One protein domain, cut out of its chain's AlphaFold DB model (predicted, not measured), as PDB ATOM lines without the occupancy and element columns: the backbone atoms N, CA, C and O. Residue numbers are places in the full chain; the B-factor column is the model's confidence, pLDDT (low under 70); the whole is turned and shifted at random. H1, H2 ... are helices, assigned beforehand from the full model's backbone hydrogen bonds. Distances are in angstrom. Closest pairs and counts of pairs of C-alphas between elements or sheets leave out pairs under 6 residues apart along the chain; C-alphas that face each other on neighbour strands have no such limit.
ATOM      1  N   VAL A   2     208.612 226.143 202.812       78.44
ATOM      2  CA  VAL A   2     208.498 224.806 203.451       78.44
ATOM      3  C   VAL A   2     208.241 223.666 202.448       78.44
ATOM      4  O   VAL A   2     208.948 222.667 202.474       78.44
ATOM      5  N   THR A   3     207.303 223.837 201.510       80.75
ATOM      6  CA  THR A   3     207.015 222.849 200.449       80.75
ATOM      7  C   THR A   3     208.223 222.560 199.554       80.75
ATOM      8  O   THR A   3     208.460 221.412 199.204       80.75
ATOM      9  N   HIS A   4     209.014 223.583 199.217       82.25
ATOM     10  CA  HIS A   4     210.204 223.435 198.375       82.25
ATOM     11  C   HIS A   4     211.289 222.619 199.092       82.25
ATOM     12  O   HIS A   4     211.758 221.636 198.535       82.25
ATOM     13  N   VAL A   5     211.605 222.957 200.349       84.31
ATOM     14  CA  VAL A   5     212.588 222.219 201.167       84.31
ATOM     15  C   VAL A   5     212.153 220.762 201.379       84.31
ATOM     16  O   VAL A   5     212.960 219.847 201.251       84.31
ATOM     17  N   PHE A   6     210.863 220.523 201.638       87.00
ATOM     18  CA  PHE A   6     210.319 219.168 201.760       87.00
ATOM     19  C   PHE A   6     210.461 218.358 200.461       87.00
ATOM     20  O   PHE A   6     210.891 217.206 200.492       87.00
ATOM     21  N   LEU A   7     210.117 218.944 199.310       86.81
ATOM     22  CA  LEU A   7     210.225 218.263 198.017       86.81
ATOM     23  C   LEU A   7     211.685 218.048 197.596       86.81
ATOM     24  O   LEU A   7     211.981 217.045 196.949       86.81
ATOM     25  N   GLU A   8     212.603 218.924 198.003       87.31
ATOM     26  CA  GLU A   8     214.045 218.738 197.819       87.31
ATOM     27  C   GLU A   8     214.556 217.527 198.610       87.31
ATOM     28  O   GLU A   8     215.222 216.651 198.055       87.31
ATOM     29  N   GLU A   9     214.157 217.408 199.877       87.81
ATOM     30  CA  GLU A   9     214.485 216.245 200.701       87.81
ATOM     31  C   GLU A   9     213.881 214.954 200.122       87.81
ATOM     32  O   GLU A   9     214.548 213.919 200.049       87.81
ATOM     33  N   MET A  10     212.631 214.999 199.654       86.94
ATOM     34  CA  MET A  10     211.990 213.855 199.000       86.94
ATOM     35  C   MET A  10     212.686 213.473 197.689       86.94
ATOM     36  O   MET A  10     212.807 212.281 197.390       86.94
ATOM     37  N   LYS A  11     213.187 214.452 196.925       88.81
ATOM     38  CA  LYS A  11     213.996 214.225 195.720       88.81
ATOM     39  C   LYS A  11     215.314 213.531 196.059       88.81
ATOM     40  O   LYS A  11     215.626 212.524 195.426       88.81
ATOM     41  N   ASP A  12     216.043 214.003 197.069       89.19
ATOM     42  CA  ASP A  12     217.291 213.372 197.528       89.19
ATOM     43  C   ASP A  12     217.054 211.940 198.036       89.19
ATOM     44  O   ASP A  12     217.729 210.999 197.611       89.19
ATOM     45  N   ARG A  13     216.025 211.734 198.869       87.69
ATOM     46  CA  ARG A  13     215.634 210.400 199.357       87.69
ATOM     47  C   ARG A  13     215.297 209.451 198.210       87.69
ATOM     48  O   ARG A  13     215.742 208.303 198.220       87.69
ATOM     49  N   ARG A  14     214.551 209.921 197.204       87.44
ATOM     50  CA  ARG A  14     214.239 209.126 196.009       87.44
ATOM     51  C   ARG A  14     215.488 208.833 195.179       87.44
ATOM     52  O   ARG A  14     215.626 207.719 194.686       87.44
ATOM     53  N   GLY A  15     216.413 209.785 195.070       87.75
ATOM     54  CA  GLY A  15     217.712 209.585 194.426       87.75
ATOM     55  C   GLY A  15     218.534 208.486 195.102       87.75
ATOM     56  O   GLY A  15     218.972 207.550 194.437       87.75
ATOM     57  N   LYS A  16     218.671 208.540 196.432       90.62
ATOM     58  CA  LYS A  16     219.370 207.513 197.227       90.62
ATOM     59  C   LYS A  16     218.712 206.140 197.114       90.62
ATOM     60  O   LYS A  16     219.404 205.143 196.941       90.62
ATOM     61  N   TYR A  17     217.385 206.089 197.183       89.50
ATOM     62  CA  TYR A  17     216.634 204.849 197.012       89.50
ATOM     63  C   TYR A  17     216.840 204.243 195.619       89.50
ATOM     64  O   TYR A  17     217.149 203.060 195.508       89.50
ATOM     65  N   ASN A  18     216.760 205.055 194.563       89.62
ATOM     66  CA  ASN A  18     217.023 204.597 193.200       89.62
ATOM     67  C   ASN A  18     218.461 204.102 193.023       89.62
ATOM     68  O   ASN A  18     218.654 203.078 192.384       89.62
ATOM     69  N   ALA A  19     219.453 204.752 193.639       91.31
ATOM     70  CA  ALA A  19     220.838 204.285 193.598       91.31
ATOM     71  C   ALA A  19     221.012 202.901 194.257       91.31
ATOM     72  O   ALA A  19     221.752 202.060 193.748       91.31
ATOM     73  N   LEU A  20     220.304 202.632 195.363       91.31
ATOM     74  CA  LEU A  20     220.280 201.301 195.982       91.31
ATOM     75  C   LEU A  20     219.609 200.265 195.071       91.31
ATOM     76  O   LEU A  20     220.098 199.141 194.962       91.31
ATOM     77  N   LEU A  21     218.516 200.640 194.400       91.56
ATOM     78  CA  LEU A  21     217.854 199.775 193.423       91.56
ATOM     79  C   LEU A  21     218.730 199.508 192.194       91.56
ATOM     80  O   LEU A  21     218.724 198.385 191.704       91.56
ATOM     81  N   ASP A  22     219.501 200.488 191.722       90.88
ATOM     82  CA  ASP A  22     220.434 200.321 190.603       90.88
ATOM     83  C   ASP A  22     221.556 199.335 190.955       90.88
ATOM     84  O   ASP A  22     221.903 198.471 190.147       90.88
ATOM     85  N   GLU A  23     222.097 199.407 192.174       90.25
ATOM     86  CA  GLU A  23     223.097 198.444 192.644       90.25
ATOM     87  C   GLU A  23     222.489 197.041 192.818       90.25
ATOM     88  O   GLU A  23     223.077 196.055 192.372       90.25
ATOM     89  N   ALA A  24     221.276 196.938 193.376       89.12
ATOM     90  CA  ALA A  24     220.556 195.667 193.477       89.12
ATOM     91  C   ALA A  24     220.248 195.068 192.092       89.12
ATOM     92  O   ALA A  24     220.415 193.865 191.876       89.12
ATOM     93  N   GLU A  25     219.847 195.899 191.127       89.69
ATOM     94  CA  GLU A  25     219.607 195.494 189.743       89.69
ATOM     95  C   GLU A  25     220.894 194.983 189.100       89.69
ATOM     96  O   GLU A  25     220.900 193.914 188.490       89.69
ATOM     97  N   LYS A  26     222.003 195.707 189.271       88.62
ATOM     98  CA  LYS A  26     223.315 195.316 188.754       88.62
ATOM     99  C   LYS A  26     223.764 193.963 189.308       88.62
ATOM    100  O   LYS A  26     224.196 193.111 188.535       88.62
ATOM    101  N   GLN A  27     223.629 193.743 190.615       86.31
ATOM    102  CA  GLN A  27     223.970 192.469 191.254       86.31
ATOM    103  C   GLN A  27     223.073 191.330 190.763       86.31
ATOM    104  O   GLN A  27     223.567 190.263 190.412       86.31
ATOM    105  N   THR A  28     221.767 191.577 190.645       86.12
ATOM    106  CA  THR A  28     220.801 190.585 190.146       86.12
ATOM    107  C   THR A  28     221.071 190.234 188.680       86.12
ATOM    108  O   THR A  28     221.061 189.066 188.299       86.12
ATOM    109  N   ARG A  29     221.395 191.224 187.839       83.00
ATOM    110  CA  ARG A  29     221.792 191.006 186.439       83.00
ATOM    111  C   ARG A  29     223.117 190.263 186.314       83.00
ATOM    112  O   ARG A  29     223.274 189.497 185.370       83.00
ATOM    113  N   ALA A  30     224.048 190.437 187.250       83.19
ATOM    114  CA  ALA A  30     225.287 189.665 187.260       83.19
ATOM    115  C   ALA A  30     225.027 188.157 187.440       83.19
ATOM    116  O   ALA A  30     225.771 187.349 186.893       83.19
ATOM    117  N   SER A 144     208.871 201.887 190.833       85.25
ATOM    118  CA  SER A 144     207.616 202.546 190.444       85.25
ATOM    119  C   SER A 144     206.648 202.769 191.612       85.25
ATOM    120  O   SER A 144     205.633 203.446 191.448       85.25
ATOM    121  N   ALA A 145     206.961 202.247 192.800       87.31
ATOM    122  CA  ALA A 145     206.131 202.392 193.984       87.31
ATOM    123  C   ALA A 145     206.043 203.852 194.461       87.31
ATOM    124  O   ALA A 145     207.013 204.612 194.445       87.31
ATOM    125  N   SER A 146     204.855 204.235 194.933       87.44
ATOM    126  CA  SER A 146     204.627 205.529 195.581       87.44
ATOM    127  C   SER A 146     205.196 205.528 197.001       87.44
ATOM    128  O   SER A 146     204.994 204.573 197.748       87.44
ATOM    129  N   PHE A 147     205.883 206.604 197.388       83.31
ATOM    130  CA  PHE A 147     206.473 206.758 198.725       83.31
ATOM    131  C   PHE A 147     205.438 207.213 199.757       83.31
ATOM    132  O   PHE A 147     205.449 206.755 200.897       83.31
ATOM    133  N   ALA A 148     204.535 208.109 199.359       86.12
ATOM    134  CA  ALA A 148     203.443 208.593 200.188       86.12
ATOM    135  C   ALA A 148     202.114 208.080 199.632       86.12
ATOM    136  O   ALA A 148     201.709 208.431 198.525       86.12
ATOM    137  N   VAL A 149     201.421 207.258 200.417       88.25
ATOM    138  CA  VAL A 149     200.106 206.696 200.082       88.25
ATOM    139  C   VAL A 149     199.154 206.822 201.269       88.25
ATOM    140  O   VAL A 149     199.589 206.907 202.420       88.25
ATOM    141  N   GLY A 150     197.848 206.836 200.996       89.56
ATOM    142  CA  GLY A 150     196.807 206.855 202.027       89.56
ATOM    143  C   GLY A 150     196.979 208.007 203.020       89.56
ATOM    144  O   GLY A 150     197.176 209.151 202.622       89.56
ATOM    145  N   GLN A 151     196.957 207.691 204.319       87.62
ATOM    146  CA  GLN A 151     197.034 208.682 205.399       87.62
ATOM    147  C   GLN A 151     198.294 209.553 205.348       87.62
ATOM    148  O   GLN A 151     198.234 210.720 205.720       87.62
ATOM    149  N   VAL A 152     199.422 209.021 204.864       87.00
ATOM    150  CA  VAL A 152     200.663 209.798 204.730       87.00
ATOM    151  C   VAL A 152     200.499 210.874 203.655       87.00
ATOM    152  O   VAL A 152     200.830 212.032 203.892       87.00
ATOM    153  N   HIS A 153     199.921 210.520 202.501       89.56
ATOM    154  CA  HIS A 153     199.628 211.472 201.422       89.56
ATOM    155  C   HIS A 153     198.605 212.530 201.852       89.56
ATOM    156  O   HIS A 153     198.819 213.724 201.625       89.56
ATOM    157  N   THR A 154     197.545 212.109 202.550       87.44
ATOM    158  CA  THR A 154     196.546 213.015 203.131       87.44
ATOM    159  C   THR A 154     197.193 213.996 204.105       87.44
ATOM    160  O   THR A 154     197.019 215.201 203.955       87.44
ATOM    161  N   ALA A 155     198.022 213.513 205.032       87.25
ATOM    162  CA  ALA A 155     198.700 214.365 206.003       87.25
ATOM    163  C   ALA A 155     199.656 215.369 205.340       87.25
ATOM    164  O   ALA A 155     199.721 216.520 205.768       87.25
ATOM    165  N   ILE A 156     200.379 214.971 204.289       87.50
ATOM    166  CA  ILE A 156     201.223 215.892 203.512       87.50
ATOM    167  C   ILE A 156     200.365 216.967 202.841       87.50
ATOM    168  O   ILE A 156     200.688 218.147 202.926       87.50
ATOM    169  N   THR A 157     199.258 216.574 202.215       89.25
ATOM    170  CA  THR A 157     198.357 217.502 201.519       89.25
ATOM    171  C   THR A 157     197.734 218.514 202.485       89.25
ATOM    172  O   THR A 157     197.716 219.707 202.196       89.25
ATOM    173  N   GLU A 158     197.267 218.054 203.645       88.38
ATOM    174  CA  GLU A 158     196.597 218.893 204.644       88.38
ATOM    175  C   GLU A 158     197.564 219.822 205.390       88.38
ATOM    176  O   GLU A 158     197.215 220.967 205.665       88.38
ATOM    177  N   ASN A 159     198.788 219.366 205.693       88.06
ATOM    178  CA  ASN A 159     199.736 220.141 206.504       88.06
ATOM    179  C   ASN A 159     200.741 220.961 205.680       88.06
ATOM    180  O   ASN A 159     201.186 222.013 206.133       88.06
ATOM    181  N   LEU A 160     201.133 220.486 204.492       84.50
ATOM    182  CA  LEU A 160     202.142 221.125 203.632       84.50
ATOM    183  C   LEU A 160     201.546 221.726 202.348       84.50
ATOM    184  O   LEU A 160     202.253 222.421 201.610       84.50
ATOM    185  N   GLY A 161     200.255 221.491 202.104       86.75
ATOM    186  CA  GLY A 161     199.481 222.052 201.002       86.75
ATOM    187  C   GLY A 161     199.376 221.142 199.774       86.75
ATOM    188  O   GLY A 161     200.136 220.187 199.595       86.75
ATOM    189  N   HIS A 162     198.438 221.484 198.887       87.81
ATOM    190  CA  HIS A 162     198.116 220.701 197.688       87.81
ATOM    191  C   HIS A 162     199.309 220.475 196.754       87.81
ATOM    192  O   HIS A 162     199.475 219.365 196.264       87.81
ATOM    193  N   VAL A 163     200.183 221.472 196.588       85.25
ATOM    194  CA  VAL A 163     201.402 221.343 195.769       85.25
ATOM    195  C   VAL A 163     202.350 220.284 196.350       85.25
ATOM    196  O   VAL A 163     202.897 219.468 195.617       85.25
ATOM    197  N   ALA A 164     202.513 220.224 197.676       85.12
ATOM    198  CA  ALA A 164     203.329 219.183 198.303       85.12
ATOM    199  C   ALA A 164     202.725 217.790 198.064       85.12
ATOM    200  O   ALA A 164     203.447 216.851 197.738       85.12
ATOM    201  N   GLY A 165     201.401 217.669 198.197       85.81
ATOM    202  CA  GLY A 165     200.670 216.424 197.959       85.81
ATOM    203  C   GLY A 165     200.727 215.947 196.506       85.81
ATOM    204  O   GLY A 165     200.857 214.752 196.261       85.81
ATOM    205  N   GLU A 166     200.664 216.857 195.539       89.62
ATOM    206  CA  GLU A 166     200.733 216.530 194.111       89.62
ATOM    207  C   GLU A 166     202.106 215.962 193.727       89.62
ATOM    208  O   GLU A 166     202.195 214.923 193.073       89.62
ATOM    209  N   TYR A 167     203.180 216.581 194.220       90.12
ATOM    210  CA  TYR A 167     204.541 216.251 193.802       90.12
ATOM    211  C   TYR A 167     205.300 215.303 194.740       90.12
ATOM    212  O   TYR A 167     206.391 214.862 194.389       90.12
ATOM    213  N   VAL A 168     204.775 214.924 195.914       88.31
ATOM    214  CA  VAL A 168     205.528 214.090 196.880       88.31
ATOM    215  C   VAL A 168     205.982 212.736 196.317       88.31
ATOM    216  O   VAL A 168     207.041 212.225 196.686       88.31
ATOM    217  N   ASN A 169     205.208 212.159 195.396       89.00
ATOM    218  CA  ASN A 169     205.543 210.903 194.728       89.00
ATOM    219  C   ASN A 169     206.314 211.098 193.421       89.00
ATOM    220  O   ASN A 169     206.725 210.106 192.831       89.00
ATOM    221  N   GLU A 170     206.538 212.329 192.973       88.56
ATOM    222  CA  GLU A 170     207.333 212.664 191.788       88.56
ATOM    223  C   GLU A 170     208.084 213.990 192.016       88.56
ATOM    224  O   GLU A 170     207.925 214.945 191.255       88.56
ATOM    225  N   PRO A 171     208.927 214.081 193.062       86.38
ATOM    226  CA  PRO A 171     209.446 215.363 193.532       86.38
ATOM    227  C   PRO A 171     210.345 216.054 192.503       86.38
ATOM    228  O   PRO A 171     210.450 217.270 192.518       86.38
ATOM    229  N   ALA A 172     210.958 215.312 191.575       86.75
ATOM    230  CA  ALA A 172     211.728 215.890 190.474       86.75
ATOM    231  C   ALA A 172     210.868 216.755 189.534       86.75
ATOM    232  O   ALA A 172     211.319 217.835 189.160       86.75
ATOM    233  N   LYS A 173     209.624 216.343 189.239       87.06
ATOM    234  CA  LYS A 173     208.718 217.098 188.357       87.06
ATOM    235  C   LYS A 173     208.379 218.472 188.917       87.06
ATOM    236  O   LYS A 173     208.261 219.419 188.159       87.06
ATOM    237  N   TYR A 174     208.322 218.620 190.241       86.69
ATOM    238  CA  TYR A 174     208.135 219.934 190.857       86.69
ATOM    239  C   TYR A 174     209.231 220.919 190.442       86.69
ATOM    240  O   TYR A 174     208.933 222.057 190.100       86.69
ATOM    241  N   PHE A 175     210.493 220.484 190.441       84.88
ATOM    242  CA  PHE A 175     211.623 221.336 190.061       84.88
ATOM    243  C   PHE A 175     211.717 221.564 188.550       84.88
ATOM    244  O   PHE A 175     212.300 222.560 188.134       84.88
ATOM    245  N   GLU A 176     211.151 220.668 187.741       86.19
ATOM    246  CA  GLU A 176     211.007 220.864 186.294       86.19
ATOM    247  C   GLU A 176     209.910 221.899 185.998       86.19
ATOM    248  O   GLU A 176     210.168 222.891 185.318       86.19
ATOM    249  N   ASP A 177     208.725 221.725 186.585       85.31
ATOM    250  CA  ASP A 177     207.553 222.581 186.364       85.31
ATOM    251  C   ASP A 177     207.697 223.970 187.011       85.31
ATOM    252  O   ASP A 177     207.122 224.949 186.537       85.31
ATOM    253  N   HIS A 178     208.470 224.074 188.098       82.56
ATOM    254  CA  HIS A 178     208.647 225.298 188.885       82.56
ATOM    255  C   HIS A 178     210.103 225.782 188.905       82.56
ATOM    256  O   HIS A 178     210.539 226.371 189.898       82.56
ATOM    257  N   ALA A 179     210.858 225.562 187.824       76.69
ATOM    258  CA  ALA A 179     212.280 225.902 187.724       76.69
ATOM    259  C   ALA A 179     212.601 227.356 188.143       76.69
ATOM    260  O   ALA A 179     213.522 227.586 188.929       76.69
ATOM    261  N   ASP A 180     211.789 228.331 187.718       74.69
ATOM    262  CA  ASP A 180     211.968 229.748 188.077       74.69
ATOM    263  C   ASP A 180     211.739 230.012 189.574       74.69
ATOM    264  O   ASP A 180     212.453 230.786 190.216       74.69
ATOM    265  N   THR A 181     210.748 229.336 190.161       70.50
ATOM    266  CA  THR A 181     210.442 229.443 191.595       70.50
ATOM    267  C   THR A 181     211.505 228.733 192.429       70.50
ATOM    268  O   THR A 181     211.871 229.222 193.498       70.50
ATOM    269  N   ALA A 182     212.034 227.609 191.942       68.12
ATOM    270  CA  ALA A 182     213.126 226.888 192.576       68.12
ATOM    271  C   ALA A 182     214.400 227.741 192.632       68.12
ATOM    272  O   ALA A 182     214.930 227.956 193.719       68.12
ATOM    273  N   ALA A 183     214.802 228.337 191.506       71.88
ATOM    274  CA  ALA A 183     215.963 229.225 191.442       71.88
ATOM    275  C   ALA A 183     215.827 230.443 192.376       71.88
ATOM    276  O   ALA A 183     216.793 230.870 193.010       71.88
ATOM    277  N   LEU A 184     214.618 231.003 192.499       72.19
ATOM    278  CA  LEU A 184     214.357 232.139 193.384       72.19
ATOM    279  C   LEU A 184     214.427 231.749 194.869       72.19
ATOM    280  O   LEU A 184     214.956 232.513 195.679       72.19
ATOM    281  N   VAL A 185     213.929 230.564 195.238       70.88
ATOM    282  CA  VAL A 185     214.010 230.048 196.614       70.88
ATOM    283  C   VAL A 185     215.444 229.666 196.982       70.88
ATOM    284  O   VAL A 185     215.890 230.047 198.062       70.88
ATOM    285  N   GLU A 186     216.192 229.016 196.090       70.94
ATOM    286  CA  GLU A 186     217.616 228.708 196.289       70.94
ATOM    287  C   GLU A 186     218.433 229.985 196.520       70.94
ATOM    288  O   GLU A 186     219.177 230.085 197.497       70.94
ATOM    289  N   LYS A 187     218.208 231.021 195.703       70.75
ATOM    290  CA  LYS A 187     218.872 232.324 195.852       70.75
ATOM    291  C   LYS A 187     218.510 233.024 197.167       70.75
ATOM    292  O   LYS A 187     219.357 233.686 197.767       70.75
ATOM    293  N   LYS A 188     217.266 232.882 197.639       69.62
ATOM    294  CA  LYS A 188     216.832 233.384 198.957       69.62
ATOM    295  C   LYS A 188     217.501 232.631 200.107       69.62
ATOM    296  O   LYS A 188     217.934 233.269 201.062       69.62
ATOM    297  N   ILE A 189     217.617 231.305 200.016       68.56
ATOM    298  CA  ILE A 189     218.298 230.473 201.019       68.56
ATOM    299  C   ILE A 189     219.793 230.810 201.068       68.56
ATOM    300  O   ILE A 189     220.334 231.018 202.152       68.56
ATOM    301  N   GLU A 190     220.457 230.930 199.915       70.94
ATOM    302  CA  GLU A 190     221.870 231.319 199.833       70.94
ATOM    303  C   GLU A 190     222.106 232.696 200.466       70.94
ATOM    304  O   GLU A 190     222.992 232.856 201.308       70.94
ATOM    305  N   ASN A 191     221.271 233.678 200.124       64.62
ATOM    306  CA  ASN A 191     221.353 235.016 200.697       64.62
ATOM    307  C   ASN A 191     221.100 235.019 202.209       64.62
ATOM    308  O   ASN A 191     221.832 235.675 202.948       64.62
ATOM    309  N   HIS A 192     220.118 234.256 202.687       67.75
ATOM    310  CA  HIS A 192     219.849 234.141 204.116       67.75
ATOM    311  C   HIS A 192     221.028 233.505 204.868       67.75
ATOM    312  O   HIS A 192     221.447 234.024 205.900       67.75
ATOM    313  N   ASN A 193     221.633 232.448 204.318       68.50
ATOM    314  CA  ASN A 193     222.816 231.805 204.897       68.50
ATOM    315  C   ASN A 193     224.047 232.725 204.904       68.50
ATOM    316  O   ASN A 193     224.892 232.628 205.792       68.50
ATOM    317  N   ARG A 194     224.158 233.619 203.917       64.88
ATOM    318  CA  ARG A 194     225.312 234.507 203.742       64.88
ATOM    319  C   ARG A 194     225.197 235.826 204.510       64.88
ATOM    320  O   ARG A 194     226.223 236.377 204.902       64.88
ATOM    321  N   PHE A 195     223.982 236.325 204.733       68.44
ATOM    322  CA  PHE A 195     223.739 237.663 205.289       68.44
ATOM    323  C   PHE A 195     222.808 237.685 206.515       68.44
ATOM    324  O   PHE A 195     222.600 238.746 207.105       68.44
ATOM    325  N   GLY A 196     222.243 236.546 206.925       59.22
ATOM    326  CA  GLY A 196     221.356 236.426 208.090       59.22
ATOM    327  C   GLY A 196     219.953 237.026 207.912       59.22
ATOM    328  O   GLY A 196     219.177 237.042 208.863       59.22
TER     329      GLY A 196
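Overview. This is residues 2 to 30 and 144 to 196 of the 202 residues of the protein "YhgE" of Bacillus mycoides (UniProt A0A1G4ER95). A long helix, H1, packs with its first part on a small cluster of short helices, and its far half, residues 16 to 30, sticks out as a straight arm. In the cluster H3 and H4 both pack on H1, and H2 packs on H3; H5 starts near H1 and H4 and touches no helix, and residues 187 to 196, of which 187 to 195 belong to H5, stick out as a second arm. The printed part has 82 residues with five named helices, in the order H1, H2, H3, H4, H5, and no named strand; the class is all helix. The whole is loose, with a radius of gyration of the C-alphas of 15.5 A, and elongated, spanning 51 by 31 by 22 A.

Arrangement. Begin with H1, residues 2 to 30, the longest helix. Look at its residues 3 to 7, which alone touch H3, residues 162 to 167: the closest C-alphas, those of Thr 3 and Ala 164, are 5.6 A apart. H1 and H3 run the same way at a shallow tilt of 20 degrees. A little further along, residues 7 to 11 of H1 alone touch H4, residues 171 to 177, and the closest C-alphas, those of Lys 11 and Pro 171, are 5.2 A apart. H1 and H4 run opposite ways at a steep tilt of 61 degrees. From H3 go on to H2, residues 151 to 160, which touches it: the closest C-alphas, those of Thr 157 and Gly 165, are 4.4 A apart, and the two run opposite ways at a steep tilt of 56 degrees. The packing of these three touching pairs is mostly crossed, but only just, with 1 of the 3 at a shallow tilt. H3 and H4 are close but not clearly touching, with the C-alphas of Tyr 167 and Tyr 174 the closest at 5.9 A. Now find H5, residues 179 to 195, which is close to H1 but not clearly touching it; their closest C-alphas, those of His 4 and Ala 182, are 7.4 A apart. The lines of H1 and H5 are about perpendicular, at 71 degrees, only just past steep. H2 and H4, H2 and H5, and H3 and H5 are apart. In H1, H2, H3 and H5 every O i to N i+4 pair is within hydrogen-bond range; in H4 it is 2 of 3.

Along the chain. Find C-alpha 2 at (208.498, 224.806, 203.451); from there H1 runs 42.2 A to C-alpha 30 at (225.287, 189.665, 187.260). After the cut, residues 144 to 150 lead to H2, which measures 13.6 A from C-alpha 151 to C-alpha 160. H3 follows, 8.7 A from C-alpha 162 to C-alpha 167, and then H4, 10.3 A from C-alpha 171 to C-alpha 177. H5 covers 24.0 A and ends at C-alpha 195, at (223.739, 237.663, 205.289).

Size, cuts and confidence. The two C-alphas farthest apart are those of Ala 30 and Gly 196, at 51.3 A. Without the stretches that stand free, residues 16 to 30 and 187 to 196, the body has 57 residues and spans 32 by 24 by 16 A. Residues 31 to 143 are not printed, and C-alphas 30 and 144 are 22.1 A apart across the cut, which lies in the link from H1 to H2. The links from H2 to H3, H3 to H4 and H4 to H5 are tight. Read the B-factor column for the model's confidence: the mean pLDDT of the printed part is 83.3, that of H5 is 70, and residues 182, 188 to 189 and 191 to 196 are under 70.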